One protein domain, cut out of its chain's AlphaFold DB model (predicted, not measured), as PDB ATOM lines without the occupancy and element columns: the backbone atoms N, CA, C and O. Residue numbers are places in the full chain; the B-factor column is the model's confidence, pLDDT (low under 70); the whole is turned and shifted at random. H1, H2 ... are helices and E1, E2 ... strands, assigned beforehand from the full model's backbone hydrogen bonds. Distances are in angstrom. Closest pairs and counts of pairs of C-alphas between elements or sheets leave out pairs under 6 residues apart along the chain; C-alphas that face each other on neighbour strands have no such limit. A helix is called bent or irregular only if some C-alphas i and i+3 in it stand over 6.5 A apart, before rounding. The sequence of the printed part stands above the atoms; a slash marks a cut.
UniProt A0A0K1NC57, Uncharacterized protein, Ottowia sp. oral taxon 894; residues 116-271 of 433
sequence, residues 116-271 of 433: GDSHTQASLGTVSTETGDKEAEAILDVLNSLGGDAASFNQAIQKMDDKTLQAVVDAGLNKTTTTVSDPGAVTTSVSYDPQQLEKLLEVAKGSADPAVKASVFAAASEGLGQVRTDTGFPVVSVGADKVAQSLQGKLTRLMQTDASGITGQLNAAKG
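This is residues 116 to 271 of the 433 residues of an uncharacterized protein of Ottowia sp. oral taxon 894 (UniProt A0A0K1NC57). An elongated model has a body of seven helices at one end of its long axis and a twisted five-stranded sheet at the other. H4, H5 and H6 run side by side up and down, H1 to H3 pack on one side of them, and H7 crosses the end of H5 away from the sheet. The printed part has 156 residues, in the order E1 E2 H1 H2 H3 E3 E4 H4 H5 E5 H6 H7, and is mixed, helices and strands. The mixed sheet runs E1 E2 E3 E4 E5, antiparallel but for E4 and E5. The whole is compact, with a radius of gyration of the C-alphas of 16.9 A and spans of 56 by 29 by 26 A.

E1, residues 119 to 123, and E2, residues 126 to 130, form an antiparallel hairpin, with N 121 and O 128 at 2.8 A. H1, residues 134 to 148, and H2, residues 150 to 159, form a helical hairpin; the closest C-alphas, of Leu 146 and Phe 153, are 5.4 A apart. H3, residues 162 to 172, touches H1 about perpendicular, at 90 degrees, Ala 136 to Val 168 being closest at 4.6 A between C-alphas. E3, residues 176 to 182, is antiparallel to E2, with N 127 and O 179 at 2.8 A, and forms a hairpin with E4, residues 185 to 191, with N 178 and O 189 at 2.8 A. H4, residues 195 to 205, and H5, residues 210 to 229, lie between E4 and its parallel neighbour E5, residues 235 to 238, a strand-helix-strand unit with a right-handed crossover; N 236 and O 188 are 2.9 A apart. H5, the hub, touches five helices, and only just grazes the sheet with its residues 227 to 229. H6, residues 240 to 257, touches H5 opposite ways at a shallow tilt of 17 degrees, closest at the C-alphas of Leu 224 and Ala 244, 6.0 A. H7, residues 259 to 269, touches H5 about perpendicular, at 85 degrees, closest at the C-alphas of Ala 214 and Ile 262, 4.7 A. Every O i to N i+4 pair is within hydrogen-bond range in H2, H3, H4, H5 and H7, against 9 of 11 in H1 and 13 of 14 in H6.

E1 begins at C-alpha 119, (-26.339, 18.057, 22.308). H1, 24.2 A long, is irregular, with C-alphas 145 and 148 at 7.5 A. E3 measures 19.3 A, E4 19.8 A, H5 28.6 A and H6 26.0 A. H7 ends at C-alpha 269, (-22.824, 25.631, 54.526).

The C-alphas farthest apart, of Ala 151 and Gly 184, are 56.7 A apart. The printed part has no cut, and its links between named elements are tight. The mean pLDDT of the printed part is 76.6; 60 residues are under 70, among them residues 221 to 249 and 258 to 271.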
ATOM      1  N   GLY A 116     -30.741  19.520  32.058       60.88
ATOM      2  CA  GLY A 116     -29.685  18.582  31.672       60.88
ATOM      3  C   GLY A 116     -29.549  18.423  30.157       60.88
ATOM      4  O   GLY A 116     -29.252  17.320  29.693       60.88
ATOM      5  N   ASP A 117     -29.830  19.486  29.391       67.44
ATOM      6  CA  ASP A 117     -29.854  19.454  27.927       67.44
ATOM      7  C   ASP A 117     -28.486  19.022  27.374       67.44
ATOM      8  O   ASP A 117     -27.449  19.623  27.661       67.44
ATOM      9  N   SER A 118     -28.485  17.958  26.570       68.12
ATOM     10  CA  SER A 118     -27.288  17.393  25.945       68.12
ATOM     11  C   SER A 118     -27.399  17.504  24.432       68.12
ATOM     12  O   SER A 118     -28.429  17.144  23.856       68.12
ATOM     13  N   HIS A 119     -26.335  17.938  23.761       75.06
ATOM     14  CA  HIS A 119     -26.339  18.057  22.308       75.06
ATOM     15  C   HIS A 119     -25.684  16.840  21.656       75.06
ATOM     16  O   HIS A 119     -24.475  16.649  21.768       75.06
ATOM     17  N   THR A 120     -26.471  16.026  20.947       74.56
ATOM     18  CA  THR A 120     -25.966  14.871  20.189       74.56
ATOM     19  C   THR A 120     -25.898  15.181  18.698       74.56
ATOM     20  O   THR A 120     -26.911  15.485  18.066       74.56
ATOM     21  N   GLN A 121     -24.717  15.013  18.106       74.62
ATOM     22  CA  GLN A 121     -24.503  15.051  16.664       74.62
ATOM     23  C   GLN A 121     -24.093  13.664  16.157       74.62
ATOM     24  O   GLN A 121     -23.195  13.030  16.706       74.62
ATOM     25  N   ALA A 122     -24.729  13.192  15.084       77.00
ATOM     26  CA  ALA A 122     -24.390  11.925  14.439       77.00
ATOM     27  C   ALA A 122     -23.952  12.157  12.986       77.00
ATOM     28  O   ALA A 122     -24.623  12.862  12.232       77.00
ATOM     29  N   SER A 123     -22.840  11.544  12.580       68.56
ATOM     30  CA  SER A 123     -22.322  11.586  11.210       68.56
ATOM     31  C   SER A 123     -21.575  10.293  10.887       68.56
ATOM     32  O   SER A 123     -20.702   9.900  11.649       68.56
ATOM     33  N   LEU A 124     -21.930   9.631   9.775       67.44
ATOM     34  CA  LEU A 124     -21.234   8.476   9.163       67.44
ATOM     35  C   LEU A 124     -20.394   7.617  10.142       67.44
ATOM     36  O   LEU A 124     -19.168   7.651  10.118       67.44
ATOM     37  N   GLY A 125     -21.062   6.841  11.002       67.62
ATOM     38  CA  GLY A 125     -20.409   5.903  11.933       67.62
ATOM     39  C   GLY A 125     -19.858   6.522  13.225       67.62
ATOM     40  O   GLY A 125     -19.407   5.783  14.091       67.62
ATOM     41  N   THR A 126     -19.936   7.843  13.394       75.44
ATOM     42  CA  THR A 126     -19.527   8.578  14.602       75.44
ATOM     43  C   THR A 126     -20.724   9.283  15.244       75.44
ATOM     44  O   THR A 126     -21.529   9.916  14.558       75.44
ATOM     45  N   VAL A 127     -20.836   9.194  16.567       79.44
ATOM     46  CA  VAL A 127     -21.806   9.929  17.387       79.44
ATOM     47  C   VAL A 127     -21.034  10.725  18.428       79.44
ATOM     48  O   VAL A 127     -20.284  10.138  19.197       79.44
ATOM     49  N   SER A 128     -21.224  12.037  18.474       79.56
ATOM     50  CA  SER A 128     -20.648  12.912  19.496       79.56
ATOM     51  C   SER A 128     -21.764  13.505  20.349       79.56
ATOM     52  O   SER A 128     -22.825  13.843  19.834       79.56
ATOM     53  N   THR A 129     -21.573  13.581  21.662       80.12
ATOM     54  CA  THR A 129     -22.535  14.149  22.614       80.12
ATOM     55  C   THR A 129     -21.834  15.102  23.567       80.12
ATOM     56  O   THR A 129     -20.923  14.699  24.291       80.12
ATOM     57  N   GLU A 130     -22.267  16.356  23.563       80.50
ATOM     58  CA  GLU A 130     -21.892  17.379  24.537       80.50
ATOM     59  C   GLU A 130     -22.866  17.309  25.715       80.50
ATOM     60  O   GLU A 130     -24.080  17.285  25.517       80.50
ATOM     61  N   THR A 131     -22.337  17.230  26.936       74.12
ATOM     62  CA  THR A 131     -23.126  16.900  28.144       74.12
ATOM     63  C   THR A 131     -23.395  18.089  29.074       74.12
ATOM     64  O   THR A 131     -23.975  17.902  30.138       74.12
ATOM     65  N   GLY A 132     -22.999  19.304  28.682       78.56
ATOM     66  CA  GLY A 132     -23.224  20.525  29.460       78.56
ATOM     67  C   GLY A 132     -24.503  21.259  29.062       78.56
ATOM     68  O   GLY A 132     -24.752  21.446  27.876       78.56
ATOM     69  N   ASP A 133     -25.262  21.746  30.036       88.44
ATOM     70  CA  ASP A 133     -26.481  22.537  29.831       88.44
ATOM     71  C   ASP A 133     -26.176  23.894  29.147       88.44
ATOM     72  O   ASP A 133     -25.202  24.576  29.484       88.44
ATOM     73  N   LYS A 134     -26.970  24.272  28.133       90.62
ATOM     74  CA  LYS A 134     -26.726  25.482  27.314       90.62
ATOM     75  C   LYS A 134     -26.976  26.772  28.099       90.62
ATOM     76  O   LYS A 134     -26.261  27.756  27.900       90.62
ATOM     77  N   GLU A 135     -27.963  26.779  28.995       94.06
ATOM     78  CA  GLU A 135     -28.228  27.901  29.888       94.06
ATOM     79  C   GLU A 135     -27.101  28.056  30.914       94.06
ATOM     80  O   GLU A 135     -26.653  29.175  31.171       94.06
ATOM     81  N   ALA A 136     -26.584  26.946  31.440       94.62
ATOM     82  CA  ALA A 136     -25.451  26.933  32.356       94.62
ATOM     83  C   ALA A 136     -24.157  27.439  31.692       94.62
ATOM     84  O   ALA A 136     -23.412  28.207  32.304       94.62
ATOM     85  N   GLU A 137     -23.914  27.089  30.425       93.69
ATOM     86  CA  GLU A 137     -22.789  27.620  29.641       93.69
ATOM     87  C   GLU A 137     -22.923  29.137  29.407       93.69
ATOM     88  O   GLU A 137     -21.965  29.891  29.599       93.69
ATOM     89  N   ALA A 138     -24.129  29.615  29.082       95.50
ATOM     90  CA  ALA A 138     -24.398  31.045  28.942       95.50
ATOM     91  C   ALA A 138     -24.192  31.808  30.265       95.50
ATOM     92  O   ALA A 138     -23.594  32.888  30.267       95.50
ATOM     93  N   ILE A 139     -24.637  31.248  31.396       96.88
ATOM     94  CA  ILE A 139     -24.388  31.803  32.734       96.88
ATOM     95  C   ILE A 139     -22.884  31.842  33.031       96.88
ATOM     96  O   ILE A 139     -22.391  32.862  33.520       96.88
ATOM     97  N   LEU A 140     -22.141  30.779  32.707       96.81
ATOM     98  CA  LEU A 140     -20.694  30.706  32.920       96.81
ATOM     99  C   LEU A 140     -19.944  31.825  32.187       96.81
ATOM    100  O   LEU A 140     -19.086  32.482  32.781       96.81
ATOM    101  N   ASP A 141     -20.290  32.091  30.925       97.00
ATOM    102  CA  ASP A 141     -19.702  33.190  30.151       97.00
ATOM    103  C   ASP A 141     -19.964  34.558  30.811       97.00
ATOM    104  O   ASP A 141     -19.063  35.407  30.885       97.00
ATOM    105  N   VAL A 142     -21.172  34.769  31.348       97.69
ATOM    106  CA  VAL A 142     -21.528  36.005  32.060       97.69
ATOM    107  C   VAL A 142     -20.772  36.118  33.384       97.69
ATOM    108  O   VAL A 142     -20.165  37.166  33.625       97.69
ATOM    109  N   LEU A 143     -20.705  35.060  34.199       97.69
ATOM    110  CA  LEU A 143     -19.918  35.023  35.442       97.69
ATOM    111  C   LEU A 143     -18.444  35.344  35.183       97.69
ATOM    112  O   LEU A 143     -17.856  36.204  35.843       97.69
ATOM    113  N   ASN A 144     -17.862  34.728  34.155       97.62
ATOM    114  CA  ASN A 144     -16.476  34.947  33.751       97.62
ATOM    115  C   ASN A 144     -16.194  36.378  33.272       97.62
ATOM    116  O   ASN A 144     -15.034  36.801  33.236       97.62
ATOM    117  N   SER A 145     -17.225  37.132  32.888       97.38
ATOM    118  CA  SER A 145     -17.105  38.545  32.516       97.38
ATOM    119  C   SER A 145     -17.090  39.499  33.715       97.38
ATOM    120  O   SER A 145     -16.688  40.652  33.563       97.38
ATOM    121  N   LEU A 146     -17.493  39.030  34.902       96.50
ATOM    122  CA  LEU A 146     -17.538  39.822  36.135       96.50
ATOM    123  C   LEU A 146     -16.186  39.872  36.864       96.50
ATOM    124  O   LEU A 146     -16.089  40.468  37.927       96.50
ATOM    125  N   GLY A 147     -15.107  39.313  36.301       90.44
ATOM    126  CA  GLY A 147     -13.788  39.277  36.950       90.44
ATOM    127  C   GLY A 147     -13.175  40.636  37.313       90.44
ATOM    128  O   GLY A 147     -12.317  40.699  38.188       90.44
ATOM    129  N   GLY A 148     -13.613  41.723  36.669       90.12
ATOM    130  CA  GLY A 148     -13.227  43.095  37.027       90.12
ATOM    131  C   GLY A 148     -14.108  43.746  38.102       90.12
ATOM    132  O   GLY A 148     -13.805  44.853  38.536       90.12
ATOM    133  N   ASP A 149     -15.185  43.080  38.519       94.19
ATOM    134  CA  ASP A 149     -16.182  43.559  39.473       94.19
ATOM    135  C   ASP A 149     -16.516  42.447  40.480       94.19
ATOM    136  O   ASP A 149     -17.506  41.718  40.366       94.19
ATOM    137  N   ALA A 150     -15.651  42.314  41.488       94.00
ATOM    138  CA  ALA A 150     -15.784  41.291  42.520       94.00
ATOM    139  C   ALA A 150     -17.100  41.401  43.310       94.00
ATOM    140  O   ALA A 150     -17.603  40.387  43.786       94.00
ATOM    141  N   ALA A 151     -17.675  42.603  43.452       95.31
ATOM    142  CA  ALA A 151     -18.931  42.788  44.173       95.31
ATOM    143  C   ALA A 151     -20.097  42.153  43.406       95.31
ATOM    144  O   ALA A 151     -20.848  41.363  43.979       95.31
ATOM    145  N   SER A 152     -20.199  42.434  42.105       95.94
ATOM    146  CA  SER A 152     -21.214  41.822  41.245       95.94
ATOM    147  C   SER A 152     -20.987  40.319  41.088       95.94
ATOM    148  O   SER A 152     -21.937  39.549  41.175       95.94
ATOM    149  N   PHE A 153     -19.737  39.861  40.944       97.50
ATOM    150  CA  PHE A 153     -19.443  38.423  40.937       97.50
ATOM    151  C   PHE A 153     -19.924  37.730  42.222       97.50
ATOM    152  O   PHE A 153     -20.596  36.703  42.157       97.50
ATOM    153  N   ASN A 154     -19.639  38.311  43.391       96.50
ATOM    154  CA  ASN A 154     -20.072  37.758  44.673       96.50
ATOM    155  C   ASN A 154     -21.595  37.677  44.776       96.50
ATOM    156  O   ASN A 154     -22.120  36.645  45.187       96.50
ATOM    157  N   GLN A 155     -22.300  38.737  44.369       96.00
ATOM    158  CA  GLN A 155     -23.762  38.744  44.350       96.00
ATOM    159  C   GLN A 155     -24.324  37.664  43.422       96.00
ATOM    160  O   GLN A 155     -25.280  36.992  43.799       96.00
ATOM    161  N   ALA A 156     -23.723  37.466  42.245       95.94
ATOM    162  CA  ALA A 156     -24.142  36.422  41.316       95.94
ATOM    163  C   ALA A 156     -24.034  35.029  41.955       95.94
ATOM    164  O   ALA A 156     -25.005  34.278  41.950       95.94
ATOM    165  N   ILE A 157     -22.881  34.704  42.555       95.12
ATOM    166  CA  ILE A 157     -22.661  33.407  43.215       95.12
ATOM    167  C   ILE A 157     -23.620  33.207  44.395       95.12
ATOM    168  O   ILE A 157     -24.193  32.135  44.525       95.12
ATOM    169  N   GLN A 158     -23.829  34.226  45.233       91.69
ATOM    170  CA  GLN A 158     -24.686  34.126  46.424       91.69
ATOM    171  C   GLN A 158     -26.179  33.962  46.111       91.69
ATOM    172  O   GLN A 158     -26.921  33.454  46.950       91.69
ATOM    173  N   LYS A 159     -26.640  34.439  44.949       89.50
ATOM    174  CA  LYS A 159     -28.042  34.317  44.526       89.50
ATOM    175  C   LYS A 159     -28.350  33.001  43.816       89.50
ATOM    176  O   LYS A 159     -29.520  32.638  43.724       89.50
ATOM    177  N   MET A 160     -27.332  32.309  43.308       90.19
ATOM    178  CA  MET A 160     -27.497  30.981  42.724       90.19
ATOM    179  C   MET A 160     -27.587  29.931  43.826       90.19
ATOM    180  O   MET A 160     -26.875  30.001  44.827       90.19
ATOM    181  N   ASP A 161     -28.450  28.939  43.626       88.69
ATOM    182  CA  ASP A 161     -28.438  27.752  44.471       88.69
ATOM    183  C   ASP A 161     -27.300  26.794  44.072       88.69
ATOM    184  O   ASP A 161     -26.705  26.896  42.992       88.69
ATOM    185  N   ASP A 162     -27.001  25.846  44.960       82.56
ATOM    186  CA  ASP A 162     -25.917  24.878  44.765       82.56
ATOM    187  C   ASP A 162     -26.093  24.042  43.487       82.56
ATOM    188  O   ASP A 162     -25.105  23.653  42.869       82.56
ATOM    189  N   LYS A 163     -27.336  23.773  43.060       85.81
ATOM    190  CA  LYS A 163     -27.606  22.962  41.864       85.81
ATOM    191  C   LYS A 163     -27.315  23.744  40.593       85.81
ATOM    192  O   LYS A 163     -26.697  23.196  39.686       85.81
ATOM    193  N   THR A 164     -27.730  25.007  40.524       91.19
ATOM    194  CA  THR A 164     -27.386  25.890  39.405       91.19
ATOM    195  C   THR A 164     -25.875  26.073  39.327       91.19
ATOM    196  O   THR A 164     -25.305  25.953  38.245       91.19
ATOM    197  N   LEU A 165     -25.200  26.299  40.461       91.44
ATOM    198  CA  LEU A 165     -23.743  26.437  40.470       91.44
ATOM    199  C   LEU A 165     -23.040  25.147  40.021       91.44
ATOM    200  O   LEU A 165     -22.066  25.221  39.270       91.44
ATOM    201  N   GLN A 166     -23.546  23.977  40.420       87.19
ATOM    202  CA  GLN A 166     -23.025  22.697  39.943       87.19
ATOM    203  C   GLN A 166     -23.226  22.529  38.431       87.19
ATOM    204  O   GLN A 166     -22.274  22.191  37.734       87.19
ATOM    205  N   ALA A 167     -24.407  22.858  37.899       91.12
ATOM    206  CA  ALA A 167     -24.672  22.804  36.459       91.12
ATOM    207  C   ALA A 167     -23.731  23.725  35.659       91.12
ATOM    208  O   ALA A 167     -23.239  23.347  34.598       91.12
ATOM    209  N   VAL A 168     -23.427  24.917  36.187       94.19
ATOM    210  CA  VAL A 168     -22.449  25.859  35.610       94.19
ATOM    211  C   VAL A 168     -21.042  25.260  35.582       94.19
ATOM    212  O   VAL A 168     -20.328  25.409  34.588       94.19
ATOM    213  N   VAL A 169     -20.631  24.571  36.649       90.88
ATOM    214  CA  VAL A 169     -19.342  23.866  36.688       90.88
ATOM    215  C   VAL A 169     -19.308  22.716  35.685       90.88
ATOM    216  O   VAL A 169     -18.332  22.605  34.942       90.88
ATOM    217  N   ASP A 170     -20.359  21.899  35.633       88.62
ATOM    218  CA  ASP A 170     -20.458  20.752  34.730       88.62
ATOM    219  C   ASP A 170     -20.428  21.205  33.260       88.62
ATOM    220  O   ASP A 170     -19.696  20.641  32.444       88.62
ATOM    221  N   ALA A 171     -21.133  22.292  32.928       91.31
ATOM    222  CA  ALA A 171     -21.040  22.931  31.617       91.31
ATOM    223  C   ALA A 171     -19.622  23.453  31.333       91.31
ATOM    224  O   ALA A 171     -19.102  23.288  30.229       91.31
ATOM    225  N   GLY A 172     -18.954  24.017  32.342       91.69
ATOM    226  CA  GLY A 172     -17.587  24.525  32.239       91.69
ATOM    227  C   GLY A 172     -16.501  23.464  32.056       91.69
ATOM    228  O   GLY A 172     -15.411  23.816  31.603       91.69
ATOM    229  N   LEU A 173     -16.774  22.193  32.375       88.94
ATOM    230  CA  LEU A 173     -15.904  21.068  32.013       88.94
ATOM    231  C   LEU A 173     -15.886  20.818  30.501       88.94
ATOM    232  O   LEU A 173     -14.925  20.234  29.995       88.94
ATOM    233  N   ASN A 174     -16.950  21.240  29.808       89.06
ATOM    234  CA  ASN A 174     -17.159  21.063  28.377       89.06
ATOM    235  C   ASN A 174     -16.856  19.623  27.929       89.06
ATOM    236  O   ASN A 174     -15.956  19.357  27.127       89.06
ATOM    237  N   LYS A 175     -17.555  18.668  28.554       87.56
ATOM    238  CA  LYS A 175     -17.373  17.236  28.308       87.56
ATOM    239  C   LYS A 175     -18.040  16.832  26.992       87.56
ATOM    240  O   LYS A 175     -19.269  16.894  26.862       87.56
ATOM    241  N   THR A 176     -17.234  16.300  26.077       85.88
ATOM    242  CA  THR A 176     -17.678  15.688  24.820       85.88
ATOM    243  C   THR A 176     -17.408  14.188  24.852       85.88
ATOM    244  O   THR A 176     -16.268  13.748  24.995       85.88
ATOM    245  N   THR A 177     -18.454  13.387  24.675       81.75
ATOM    246  CA  THR A 177     -18.354  11.933  24.493       81.75
ATOM    247  C   THR A 177     -18.452  11.617  23.010       81.75
ATOM    248  O   THR A 177     -19.411  12.031  22.372       81.75
ATOM    249  N   THR A 178     -17.488  10.896  22.444       80.94
ATOM    250  CA  THR A 178     -17.489  10.486  21.034       80.94
ATOM    251  C   THR A 178     -17.458   8.968  20.923       80.94
ATOM    252  O   THR A 178     -16.534   8.314  21.395       80.94
ATOM    253  N   THR A 179     -18.456   8.394  20.264       78.94
ATOM    254  CA  THR A 179     -18.555   6.968  19.962       78.94
ATOM    255  C   THR A 179     -18.343   6.749  18.471       78.94
ATOM    256  O   THR A 179     -19.103   7.254  17.649       78.94
ATOM    257  N   VAL A 180     -17.330   5.962  18.118       76.75
ATOM    258  CA  VAL A 180     -17.029   5.546  16.744       76.75
ATOM    259  C   VAL A 180     -17.375   4.070  16.591       76.75
ATOM    260  O   VAL A 180     -16.928   3.231  17.377       76.75
ATOM    261  N   SER A 181     -18.197   3.757  15.592       74.12
ATOM    262  CA  SER A 181     -18.607   2.401  15.227       74.12
ATOM    263  C   SER A 181     -17.898   1.975  13.943       74.12
ATOM    264  O   SER A 181     -18.294   2.385  12.851       74.12
ATOM    265  N   ASP A 182     -16.883   1.124  14.079       68.69
ATOM    266  CA  ASP A 182     -16.172   0.503  12.963       68.69
ATOM    267  C   ASP A 182     -16.663  -0.940  12.736       68.69
ATOM    268  O   ASP A 182     -17.197  -1.579  13.651       68.69
ATOM    269  N   PRO A 183     -16.483  -1.519  11.532       55.09
ATOM    270  CA  PRO A 183     -16.807  -2.921  11.285       55.09
ATOM    271  C   PRO A 183     -15.996  -3.856  12.205       55.09
ATOM    272  O   PRO A 183     -14.839  -4.164  11.934       55.09
ATOM    273  N   GLY A 184     -16.621  -4.325  13.289       59.91
ATOM    274  CA  GLY A 184     -16.041  -5.271  14.251       59.91
ATOM    275  C   GLY A 184     -15.600  -4.682  15.598       59.91
ATOM    276  O   GLY A 184     -15.197  -5.462  16.460       59.91
ATOM    277  N   ALA A 185     -15.702  -3.365  15.819       66.25
ATOM    278  CA  ALA A 185     -15.375  -2.733  17.103       66.25
ATOM    279  C   ALA A 185     -16.159  -1.426  17.326       66.25
ATOM    280  O   ALA A 185     -16.395  -0.662  16.394       66.25
ATOM    281  N   VAL A 186     -16.536  -1.157  18.578       64.75
ATOM    282  CA  VAL A 186     -17.100   0.132  19.006       64.75
ATOM    283  C   VAL A 186     -16.126   0.758  19.990       64.75
ATOM    284  O   VAL A 186     -15.770   0.130  20.988       64.75
ATOM    285  N   THR A 187     -15.714   1.991  19.720       67.31
ATOM    286  CA  THR A 187     -14.784   2.741  20.571       67.31
ATOM    287  C   THR A 187     -15.494   3.972  21.104       67.31
ATOM    288  O   THR A 187     -16.043   4.743  20.322       67.31
ATOM    289  N   THR A 188     -15.491   4.161  22.422       69.25
ATOM    290  CA  THR A 188     -16.008   5.383  23.055       69.25
ATOM    291  C   THR A 188     -14.845   6.146  23.665       69.25
ATOM    292  O   THR A 188     -14.064   5.577  24.424       69.25
ATOM    293  N   SER A 189     -14.721   7.423  23.328       70.06
ATOM    294  CA  SER A 189     -13.767   8.344  23.928       70.06
ATOM    295  C   SER A 189     -14.481   9.505  24.602       70.06
ATOM    296  O   SER A 189     -15.580   9.895  24.212       70.06
ATOM    297  N   VAL A 190     -13.848  10.056  25.632       78.31
ATOM    298  CA  VAL A 190     -14.326  11.250  26.338       78.31
ATOM    299  C   VAL A 190     -13.212  12.286  26.333       78.31
ATOM    300  O   VAL A 190     -12.054  11.954  26.595       78.31
ATOM    301  N   SER A 191     -13.554  13.531  26.022       82.38
ATOM    302  CA  SER A 191     -12.654  14.684  26.070       82.38
ATOM    303  C   SER A 191     -13.276  15.828  26.862       82.38
ATOM    304  O   SER A 191     -14.499  15.938  26.934       82.38
ATOM    305  N   TYR A 192     -12.425  16.697  27.403       85.69
ATOM    306  CA  TYR A 192     -12.814  17.879  28.174       85.69
ATOM    307  C   TYR A 192     -12.074  19.110  27.662       85.69
ATOM    308  O   TYR A 192     -10.912  19.006  27.259       85.69
ATOM    309  N   ASP A 193     -12.713  20.273  27.762       90.00
ATOM    310  CA  ASP A 193     -12.092  21.582  27.544       90.00
ATOM    311  C   ASP A 193     -12.453  22.529  28.703       90.00
ATOM    312  O   ASP A 193     -13.383  23.331  28.600       90.00
ATOM    313  N   PRO A 194     -11.734  22.446  29.837       90.69
ATOM    314  CA  PRO A 194     -12.125  23.098  31.085       90.69
ATOM    315  C   PRO A 194     -11.856  24.611  31.106       90.69
ATOM    316  O   PRO A 194     -11.957  25.227  32.165       90.69
ATOM    317  N   GLN A 195     -11.450  25.240  29.997       93.88
ATOM    318  CA  GLN A 195     -10.932  26.619  29.982       93.88
ATOM    319  C   GLN A 195     -11.869  27.638  30.643       93.88
ATOM    320  O   GLN A 195     -11.413  28.555  31.333       93.88
ATOM    321  N   GLN A 196     -13.180  27.479  30.456       93.50
ATOM    322  CA  GLN A 196     -14.170  28.375  31.050       93.50
ATOM    323  C   GLN A 196     -14.313  28.147  32.562       93.50
ATOM    324  O   GLN A 196     -14.354  29.120  33.317       93.50
ATOM    325  N   LEU A 197     -14.288  26.894  33.031       95.19
ATOM    326  CA  LEU A 197     -14.236  26.581  34.465       95.19
ATOM    327  C   LEU A 197     -12.931  27.075  35.104       95.19
ATOM    328  O   LEU A 197     -12.915  27.659  36.187       95.19
ATOM    329  N   GLU A 198     -11.812  26.898  34.412       94.31
ATOM    330  CA  GLU A 198     -10.511  27.378  34.852       94.31
ATOM    331  C   GLU A 198     -10.460  28.897  35.015       94.31
ATOM    332  O   GLU A 198      -9.729  29.393  35.879       94.31
ATOM    333  N   LYS A 199     -11.196  29.632  34.176       96.50
ATOM    334  CA  LYS A 199     -11.365  31.080  34.279       96.50
ATOM    335  C   LYS A 199     -12.267  31.451  35.454       96.50
ATOM    336  O   LYS A 199     -11.906  32.370  36.187       96.50
ATOM    337  N   LEU A 200     -13.344  30.701  35.698       97.44
ATOM    338  CA  LEU A 200     -14.223  30.901  36.855       97.44
ATOM    339  C   LEU A 200     -13.441  30.788  38.169       97.44
ATOM    340  O   LEU A 200     -13.566  31.644  39.043       97.44
ATOM    341  N   LEU A 201     -12.562  29.786  38.279       94.75
ATOM    342  CA  LEU A 201     -11.674  29.616  39.434       94.75
ATOM    343  C   LEU A 201     -10.719  30.806  39.629       94.75
ATOM    344  O   LEU A 201     -10.445  31.199  40.763       94.75
ATOM    345  N   GLU A 202     -10.215  31.409  38.547       95.25
ATOM    346  CA  GLU A 202      -9.378  32.615  38.643       95.25
ATOM    347  C   GLU A 202     -10.187  33.859  39.027       95.25
ATOM    348  O   GLU A 202      -9.696  34.676  39.804       95.25
ATOM    349  N   VAL A 203     -11.428  33.991  38.549       96.00
ATOM    350  CA  VAL A 203     -12.335  35.069  38.971       96.00
ATOM    351  C   VAL A 203     -12.659  34.944  40.463       96.00
ATOM    352  O   VAL A 203     -12.532  35.919  41.202       96.00
ATOM    353  N   ALA A 204     -12.967  33.734  40.939       95.38
ATOM    354  CA  ALA A 204     -13.276  33.475  42.345       95.38
ATOM    355  C   ALA A 204     -12.118  33.825  43.292       95.38
ATOM    356  O   ALA A 204     -12.348  34.313  44.400       95.38
ATOM    357  N   LYS A 205     -10.861  33.668  42.852       92.38
ATOM    358  CA  LYS A 205      -9.686  34.108  43.625       92.38
ATOM    359  C   LYS A 205      -9.689  35.607  43.923       92.38
ATOM    360  O   LYS A 205      -9.155  36.004  44.955       92.38
ATOM    361  N   GLY A 206     -10.263  36.417  43.031       91.81
ATOM    362  CA  GLY A 206     -10.393  37.865  43.197       91.81
ATOM    363  C   GLY A 206     -11.441  38.280  44.232       91.81
ATOM    364  O   GLY A 206     -11.458  39.439  44.646       91.81
ATOM    365  N   SER A 207     -12.294  37.355  44.682       93.50
ATOM    366  CA  SER A 207     -13.250  37.623  45.752       93.50
ATOM    367  C   SER A 207     -12.543  37.803  47.098       93.50
ATOM    368  O   SER A 207     -11.552  37.138  47.398       93.50
ATOM    369  N   ALA A 208     -13.068  38.681  47.947       91.44
ATOM    370  CA  ALA A 208     -12.694  38.751  49.361       91.44
ATOM    371  C   ALA A 208     -13.660  37.961  50.262       91.44
ATOM    372  O   ALA A 208     -13.420  37.868  51.461       91.44
ATOM    373  N   ASP A 209     -14.744  37.417  49.700       91.25
ATOM    374  CA  ASP A 209     -15.773  36.699  50.446       91.25
ATOM    375  C   ASP A 209     -15.427  35.201  50.519       91.25
ATOM    376  O   ASP A 209     -15.404  34.519  49.485       91.25
ATOM    377  N   PRO A 210     -15.161  34.657  51.718       80.88
ATOM    378  CA  PRO A 210     -14.821  33.252  51.861       80.88
ATOM    379  C   PRO A 210     -15.974  32.310  51.493       80.88
ATOM    380  O   PRO A 210     -15.707  31.190  51.063       80.88
ATOM    381  N   ALA A 211     -17.235  32.742  51.624       85.50
ATOM    382  CA  ALA A 211     -18.400  31.919  51.296       85.50
ATOM    383  C   ALA A 211     -18.503  31.716  49.785       85.50
ATOM    384  O   ALA A 211     -18.656  30.593  49.317       85.50
ATOM    385  N   VAL A 212     -18.290  32.786  49.015       92.69
ATOM    386  CA  VAL A 212     -18.247  32.728  47.547       92.69
ATOM    387  C   VAL A 212     -17.136  31.794  47.069       92.69
ATOM    388  O   VAL A 212     -17.367  30.929  46.223       92.69
ATOM    389  N   LYS A 213     -15.928  31.925  47.632       85.62
ATOM    390  CA  LYS A 213     -14.810  31.030  47.299       85.62
ATOM    391  C   LYS A 213     -15.110  29.579  47.657       85.62
ATOM    392  O   LYS A 213     -14.765  28.696  46.878       85.62
ATOM    393  N   ALA A 214     -15.740  29.338  48.806       77.81
ATOM    394  CA  ALA A 214     -16.135  28.009  49.252       77.81
ATOM    395  C   ALA A 214     -17.164  27.364  48.321       77.81
ATOM    396  O   ALA A 214     -16.948  26.229  47.906       77.81
ATOM    397  N   SER A 215     -18.219  28.082  47.929       84.56
ATOM    398  CA  SER A 215     -19.229  27.569  46.997       84.56
ATOM    399  C   SER A 215     -18.612  27.191  45.649       84.56
ATOM    400  O   SER A 215     -18.807  26.076  45.169       84.56
ATOM    401  N   VAL A 216     -17.790  28.076  45.070       90.00
ATOM    402  CA  VAL A 216     -17.108  27.798  43.794       90.00
ATOM    403  C   VAL A 216     -16.117  26.637  43.932       90.00
ATOM    404  O   VAL A 216     -16.069  25.767  43.064       90.00
ATOM    405  N   PHE A 217     -15.343  26.589  45.021       81.44
ATOM    406  CA  PHE A 217     -14.407  25.496  45.293       81.44
ATOM    407  C   PHE A 217     -15.130  24.151  45.423       81.44
ATOM    408  O   PHE A 217     -14.674  23.162  44.849       81.44
ATOM    409  N   ALA A 218     -16.244  24.104  46.159       75.88
ATOM    410  CA  ALA A 218     -17.018  22.888  46.377       75.88
ATOM    411  C   ALA A 218     -17.551  22.322  45.060       75.88
ATOM    412  O   ALA A 218     -17.284  21.161  44.754       75.88
ATOM    413  N   ALA A 219     -18.223  23.157  44.262       79.50
ATOM    414  CA  ALA A 219     -18.793  22.735  42.988       79.50
ATOM    415  C   ALA A 219     -17.699  22.276  42.003       79.50
ATOM    416  O   ALA A 219     -17.752  21.181  41.444       79.50
ATOM    417  N   ALA A 220     -16.622  23.058  41.856       77.94
ATOM    418  CA  ALA A 220     -15.506  22.705  40.976       77.94
ATOM    419  C   ALA A 220     -14.740  21.442  41.420       77.94
ATOM    420  O   ALA A 220     -14.189  20.731  40.577       77.94
ATOM    421  N   SER A 221     -14.723  21.129  42.720       65.38
ATOM    422  CA  SER A 221     -14.148  19.877  43.233       65.38
ATOM    423  C   SER A 221     -14.981  18.655  42.835       65.38
ATOM    424  O   SER A 221     -14.409  17.611  42.525       65.38
ATOM    425  N   GLU A 222     -16.309  18.781  42.790       68.62
ATOM    426  CA  GLU A 222     -17.201  17.731  42.284       68.62
ATOM    427  C   GLU A 222     -16.968  17.481  40.785       68.62
ATOM    428  O   GLU A 222     -16.791  16.334  40.370       68.62
ATOM    429  N   GLY A 223     -16.822  18.550  39.993       67.81
ATOM    430  CA  GLY A 223     -16.472  18.451  38.572       67.81
ATOM    431  C   GLY A 223     -15.115  17.771  38.318       67.81
ATOM    432  O   GLY A 223     -14.992  16.926  37.431       67.81
ATOM    433  N   LEU A 224     -14.095  18.059  39.138       66.88
ATOM    434  CA  LEU A 224     -12.813  17.337  39.097       66.88
ATOM    435  C   LEU A 224     -12.990  15.834  39.380       66.88
ATOM    436  O   LEU A 224     -12.321  15.006  38.756       66.88
ATOM    437  N   GLY A 225     -13.890  15.478  40.302       56.50
ATOM    438  CA  GLY A 225     -14.270  14.091  40.564       56.50
ATOM    439  C   GLY A 225     -14.790  13.394  39.306       56.50
ATOM    440  O   GLY A 225     -14.305  12.314  38.967       56.50
ATOM    441  N   GLN A 226     -15.688  14.048  38.564       66.19
ATOM    442  CA  GLN A 226     -16.246  13.511  37.316       66.19
ATOM    443  C   GLN A 226     -15.158  13.221  36.269       66.19
ATOM    444  O   GLN A 226     -15.071  12.094  35.774       66.19
ATOM    445  N   VAL A 227     -14.267  14.188  35.997       64.69
ATOM    446  CA  VAL A 227     -13.149  14.036  35.036       64.69
ATOM    447  C   VAL A 227     -12.303  12.799  35.340       64.69
ATOM    448  O   VAL A 227     -11.879  12.086  34.431       64.69
ATOM    449  N   ARG A 228     -12.052  12.535  36.625       56.91
ATOM    450  CA  ARG A 228     -11.228  11.405  37.067       56.91
ATOM    451  C   ARG A 228     -11.961  10.067  36.963       56.91
ATOM    452  O   ARG A 228     -11.328   9.066  36.633       56.91
ATOM    453  N   THR A 229     -13.275  10.033  37.198       59.16
ATOM    454  CA  THR A 229     -14.077   8.797  37.098       59.16
ATOM    455  C   THR A 229     -14.277   8.292  35.666       59.16
ATOM    456  O   THR A 229     -14.456   7.094  35.463       59.16
ATOM    457  N   ASP A 230     -14.174   9.165  34.664       59.19
ATOM    458  CA  ASP A 230     -14.362   8.827  33.244       59.19
ATOM    459  C   ASP A 230     -13.125   8.162  32.584       59.19
ATOM    460  O   ASP A 230     -13.066   8.010  31.364       59.19
ATOM    461  N   THR A 231     -12.138   7.729  33.378       47.22
ATOM    462  CA  THR A 231     -10.881   7.088  32.926       47.22
ATOM    463  C   THR A 231     -10.957   5.552  32.807       47.22
ATOM    464  O   THR A 231      -9.970   4.899  32.463       47.22
ATOM    465  N   GLY A 232     -12.121   4.945  33.079       39.00
ATOM    466  CA  GLY A 232     -12.315   3.488  33.094       39.00
ATOM    467  C   GLY A 232     -12.690   2.863  31.740       39.00
ATOM    468  O   GLY A 232     -13.598   3.323  31.049       39.00
ATOM    469  N   PHE A 233     -12.055   1.737  31.389       35.03
ATOM    470  CA  PHE A 233     -12.454   0.895  30.247       35.03
ATOM    471  C   PHE A 233     -13.953   0.524  30.331       35.03
ATOM    472  O   PHE A 233     -14.403   0.129  31.409       35.03
ATOM    473  N   PRO A 234     -14.738   0.584  29.231       41.03
ATOM    474  CA  PRO A 234     -14.338   0.683  27.819       41.03
ATOM    475  C   PRO A 234     -14.171   2.112  27.272       41.03
ATOM    476  O   PRO A 234     -14.069   2.283  26.056       41.03
ATOM    477  N   VAL A 235     -14.149   3.135  28.130       51.12
ATOM    478  CA  VAL A 235     -13.979   4.532  27.718       51.12
ATOM    479  C   VAL A 235     -12.492   4.876  27.631       51.12
ATOM    480  O   VAL A 235     -11.738   4.685  28.581       51.12
ATOM    481  N   VAL A 236     -12.053   5.389  26.482       55.22
ATOM    482  CA  VAL A 236     -10.712   5.964  26.318       55.22
ATOM    483  C   VAL A 236     -10.795   7.460  26.622       55.22
ATOM    484  O   VAL A 236     -11.209   8.254  25.777       55.22
ATOM    485  N   SER A 237     -10.418   7.864  27.833       54.56
ATOM    486  CA  SER A 237     -10.350   9.279  28.208       54.56
ATOM    487  C   SER A 237      -9.155   9.964  27.535       54.56
ATOM    488  O   SER A 237      -8.000   9.610  27.783       54.56
ATOM    489  N   VAL A 238      -9.401  10.967  26.695       59.25
ATOM    490  CA  VAL A 238      -8.350  11.713  25.993       59.25
ATOM    491  C   VAL A 238      -7.991  12.955  26.802       59.25
ATOM    492  O   VAL A 238      -8.755  13.912  26.868       59.25
ATOM    493  N   GLY A 239      -6.807  12.955  27.420       57.12
ATOM    494  CA  GLY A 239      -6.273  14.133  28.114       57.12
ATOM    495  C   GLY A 239      -6.911  14.456  29.472       57.12
ATOM    496  O   GLY A 239      -6.538  15.470  30.062       57.12
ATOM    497  N   ALA A 240      -7.798  13.597  29.989       63.38
ATOM    498  CA  ALA A 240      -8.445  13.761  31.293       63.38
ATOM    499  C   ALA A 240      -7.437  13.956  32.438       63.38
ATOM    500  O   ALA A 240      -7.643  14.831  33.269       63.38
ATOM    501  N   ASP A 241      -6.293  13.263  32.423       55.34
ATOM    502  CA  ASP A 241      -5.235  13.444  33.432       55.34
ATOM    503  C   ASP A 241      -4.674  14.870  33.453       55.34
ATOM    504  O   ASP A 241      -4.484  15.460  34.515       55.34
ATOM    505  N   LYS A 242      -4.430  15.461  32.277       62.78
ATOM    506  CA  LYS A 242      -3.917  16.837  32.170       62.78
ATOM    507  C   LYS A 242      -4.962  17.851  32.626       62.78
ATOM    508  O   LYS A 242      -4.618  18.825  33.292       62.78
ATOM    509  N   VAL A 243      -6.225  17.617  32.278       68.38
ATOM    510  CA  VAL A 243      -7.356  18.449  32.711       68.38
ATOM    511  C   VAL A 243      -7.532  18.364  34.225       68.38
ATOM    512  O   VAL A 243      -7.605  19.397  34.890       68.38
ATOM    513  N   ALA A 244      -7.490  17.156  34.787       61.16
ATOM    514  CA  ALA A 244      -7.550  16.928  36.222       61.16
ATOM    515  C   ALA A 244      -6.394  17.627  36.953       61.16
ATOM    516  O   ALA A 244      -6.634  18.325  37.936       61.16
ATOM    517  N   GLN A 245      -5.159  17.516  36.446       55.34
ATOM    518  CA  GLN A 245      -3.987  18.216  36.992       55.34
ATOM    519  C   GLN A 245      -4.149  19.742  36.959       55.34
ATOM    520  O   GLN A 245      -3.826  20.423  37.935       55.34
ATOM    521  N   SER A 246      -4.657  20.292  35.854       69.44
ATOM    522  CA  SER A 246      -4.855  21.738  35.711       69.44
ATOM    523  C   SER A 246      -5.915  22.273  36.681       69.44
ATOM    524  O   SER A 246      -5.653  23.220  37.434       69.44
ATOM    525  N   LEU A 247      -7.086  21.623  36.728       66.19
ATOM    526  CA  LEU A 247      -8.180  21.971  37.639       66.19
ATOM    527  C   LEU A 247      -7.753  21.851  39.101       66.19
ATOM    528  O   LEU A 247      -7.968  22.774  39.886       66.19
ATOM    529  N   GLN A 248      -7.058  20.769  39.450       55.19
ATOM    530  CA  GLN A 248      -6.479  20.565  40.774       55.19
ATOM    531  C   GLN A 248      -5.519  21.699  41.152       55.19
ATOM    532  O   GLN A 248      -5.667  22.309  42.210       55.19
ATOM    533  N   GLY A 249      -4.579  22.058  40.274       54.84
ATOM    534  CA  GLY A 249      -3.646  23.157  40.526       54.84
ATOM    535  C   GLY A 249      -4.334  24.518  40.699       54.84
ATOM    536  O   GLY A 249      -3.819  25.394  41.401       54.84
ATOM    537  N   LYS A 250      -5.495  24.733  40.073       75.19
ATOM    538  CA  LYS A 250      -6.302  25.956  40.233       75.19
ATOM    539  C   LYS A 250      -7.124  25.952  41.517       75.19
ATOM    540  O   LYS A 250      -7.121  26.964  42.215       75.19
ATOM    541  N   LEU A 251      -7.741  24.826  41.869       68.12
ATOM    542  CA  LEU A 251      -8.439  24.631  43.142       68.12
ATOM    543  C   LEU A 251      -7.497  24.836  44.332       68.12
ATOM    544  O   LEU A 251      -7.824  25.582  45.254       68.12
ATOM    545  N   THR A 252      -6.287  24.276  44.274       54.59
ATOM    546  CA  THR A 252      -5.257  24.488  45.301       54.59
ATOM    547  C   THR A 252      -4.896  25.965  45.429       54.59
ATOM    548  O   THR A 252      -4.862  26.504  46.535       54.59
ATOM    549  N   ARG A 253      -4.690  26.663  44.304       71.25
ATOM    550  CA  ARG A 253      -4.413  28.108  44.316       71.25
ATOM    551  C   ARG A 253      -5.580  28.931  44.860       71.25
ATOM    552  O   ARG A 253      -5.323  29.931  45.522       71.25
ATOM    553  N   LEU A 254      -6.831  28.542  44.600       74.56
ATOM    554  CA  LEU A 254      -8.016  29.181  45.179       74.56
ATOM    555  C   LEU A 254      -8.047  29.001  46.700       74.56
ATOM    556  O   LEU A 254      -8.141  29.993  47.425       74.56
ATOM    557  N   MET A 255      -7.870  27.766  47.175       60.88
ATOM    558  CA  MET A 255      -7.808  27.434  48.600       60.88
ATOM    559  C   MET A 255      -6.705  28.218  49.322       60.88
ATOM    560  O   MET A 255      -6.930  28.764  50.396       60.88
ATOM    561  N   GLN A 256      -5.526  28.356  48.711       64.69
ATOM    562  CA  GLN A 256      -4.405  29.113  49.279       64.69
ATOM    563  C   GLN A 256      -4.705  30.606  49.494       64.69
ATOM    564  O   GLN A 256      -4.023  31.237  50.299       64.69
ATOM    565  N   THR A 257      -5.702  31.184  48.810       72.44
ATOM    566  CA  THR A 257      -6.033  32.609  48.988       72.44
ATOM    567  C   THR A 257      -6.683  32.918  50.333       72.44
ATOM    568  O   THR A 257      -6.516  34.028  50.830       72.44
ATOM    569  N   ASP A 258      -7.432  31.972  50.903       62.78
ATOM    570  CA  ASP A 258      -8.089  32.110  52.206       62.78
ATOM    571  C   ASP A 258      -8.502  30.734  52.742       62.78
ATOM    572  O   ASP A 258      -9.681  30.389  52.833       62.78
ATOM    573  N   ALA A 259      -7.508  29.908  53.061       53.19
ATOM    574  CA  ALA A 259      -7.750  28.519  53.437       53.19
ATOM    575  C   ALA A 259      -8.640  28.404  54.682       53.19
ATOM    576  O   ALA A 259      -9.519  27.548  54.739       53.19
ATOM    577  N   SER A 260      -8.435  29.277  55.672       49.78
ATOM    578  CA  SER A 260      -9.228  29.310  56.903       49.78
ATOM    579  C   SER A 260     -10.673  29.724  56.655       49.78
ATOM    580  O   SER A 260     -11.580  29.072  57.168       49.78
ATOM    581  N   GLY A 261     -10.898  30.781  55.872       55.12
ATOM    582  CA  GLY A 261     -12.236  31.279  55.589       55.12
ATOM    583  C   GLY A 261     -13.021  30.319  54.701       55.12
ATOM    584  O   GLY A 261     -14.161  29.994  55.025       55.12
ATOM    585  N   ILE A 262     -12.398  29.802  53.636       60.38
ATOM    586  CA  ILE A 262     -13.011  28.815  52.737       60.38
ATOM    587  C   ILE A 262     -13.405  27.568  53.523       60.38
ATOM    588  O   ILE A 262     -14.551  27.135  53.463       60.38
ATOM    589  N   THR A 263     -12.477  27.023  54.310       52.34
ATOM    590  CA  THR A 263     -12.744  25.838  55.133       52.34
ATOM    591  C   THR A 263     -13.855  26.118  56.144       52.34
ATOM    592  O   THR A 263     -14.798  25.341  56.245       52.34
ATOM    593  N   GLY A 264     -13.812  27.262  56.834       52.16
ATOM    594  CA  GLY A 264     -14.863  27.672  57.768       52.16
ATOM    595  C   GLY A 264     -16.255  27.740  57.131       52.16
ATOM    596  O   GLY A 264     -17.230  27.336  57.758       52.16
ATOM    597  N   GLN A 265     -16.351  28.193  55.881       65.38
ATOM    598  CA  GLN A 265     -17.616  28.285  55.147       65.38
ATOM    599  C   GLN A 265     -18.087  26.938  54.604       65.38
ATOM    600  O   GLN A 265     -19.266  26.623  54.731       65.38
ATOM    601  N   LEU A 266     -17.181  26.100  54.090       57.81
ATOM    602  CA  LEU A 266     -17.506  24.718  53.720       57.81
ATOM    603  C   LEU A 266     -18.096  23.952  54.915       57.81
ATOM    604  O   LEU A 266     -19.070  23.218  54.754       57.81
ATOM    605  N   ASN A 267     -17.568  24.202  56.117       49.34
ATOM    606  CA  ASN A 267     -18.041  23.611  57.371       49.34
ATOM    607  C   ASN A 267     -19.403  24.142  57.829       49.34
ATOM    608  O   ASN A 267     -20.119  23.438  58.536       49.34
ATOM    609  N   ALA A 268     -19.736  25.390  57.488       52.00
ATOM    610  CA  ALA A 268     -20.975  26.048  57.895       52.00
ATOM    611  C   ALA A 268     -22.130  25.806  56.908       52.00
ATOM    612  O   ALA A 268     -23.271  25.641  57.332       52.00
ATOM    613  N   ALA A 269     -21.839  25.781  55.602       51.12
ATOM    614  CA  ALA A 269     -22.824  25.631  54.526       51.12
ATOM    615  C   ALA A 269     -23.412  24.217  54.450       51.12
ATOM    616  O   ALA A 269     -24.541  24.017  54.006       51.12
ATOM    617  N   LYS A 270     -22.668  23.222  54.928       41.22
ATOM    618  CA  LYS A 270     -23.147  21.855  55.055       41.22
ATOM    619  C   LYS A 270     -23.275  21.546  56.541       41.22
ATOM    620  O   LYS A 270     -22.317  21.682  57.291       41.22
ATOM    621  N   GLY A 271     -24.436  21.060  56.975       38.25
ATOM    622  CA  GLY A 271     -24.493  20.185  58.144       38.25
ATOM    623  C   GLY A 271     -23.717  18.915  57.807       38.25
ATOM    624  O   GLY A 271     -24.314  17.914  57.421       38.25
TER     625      GLY A 271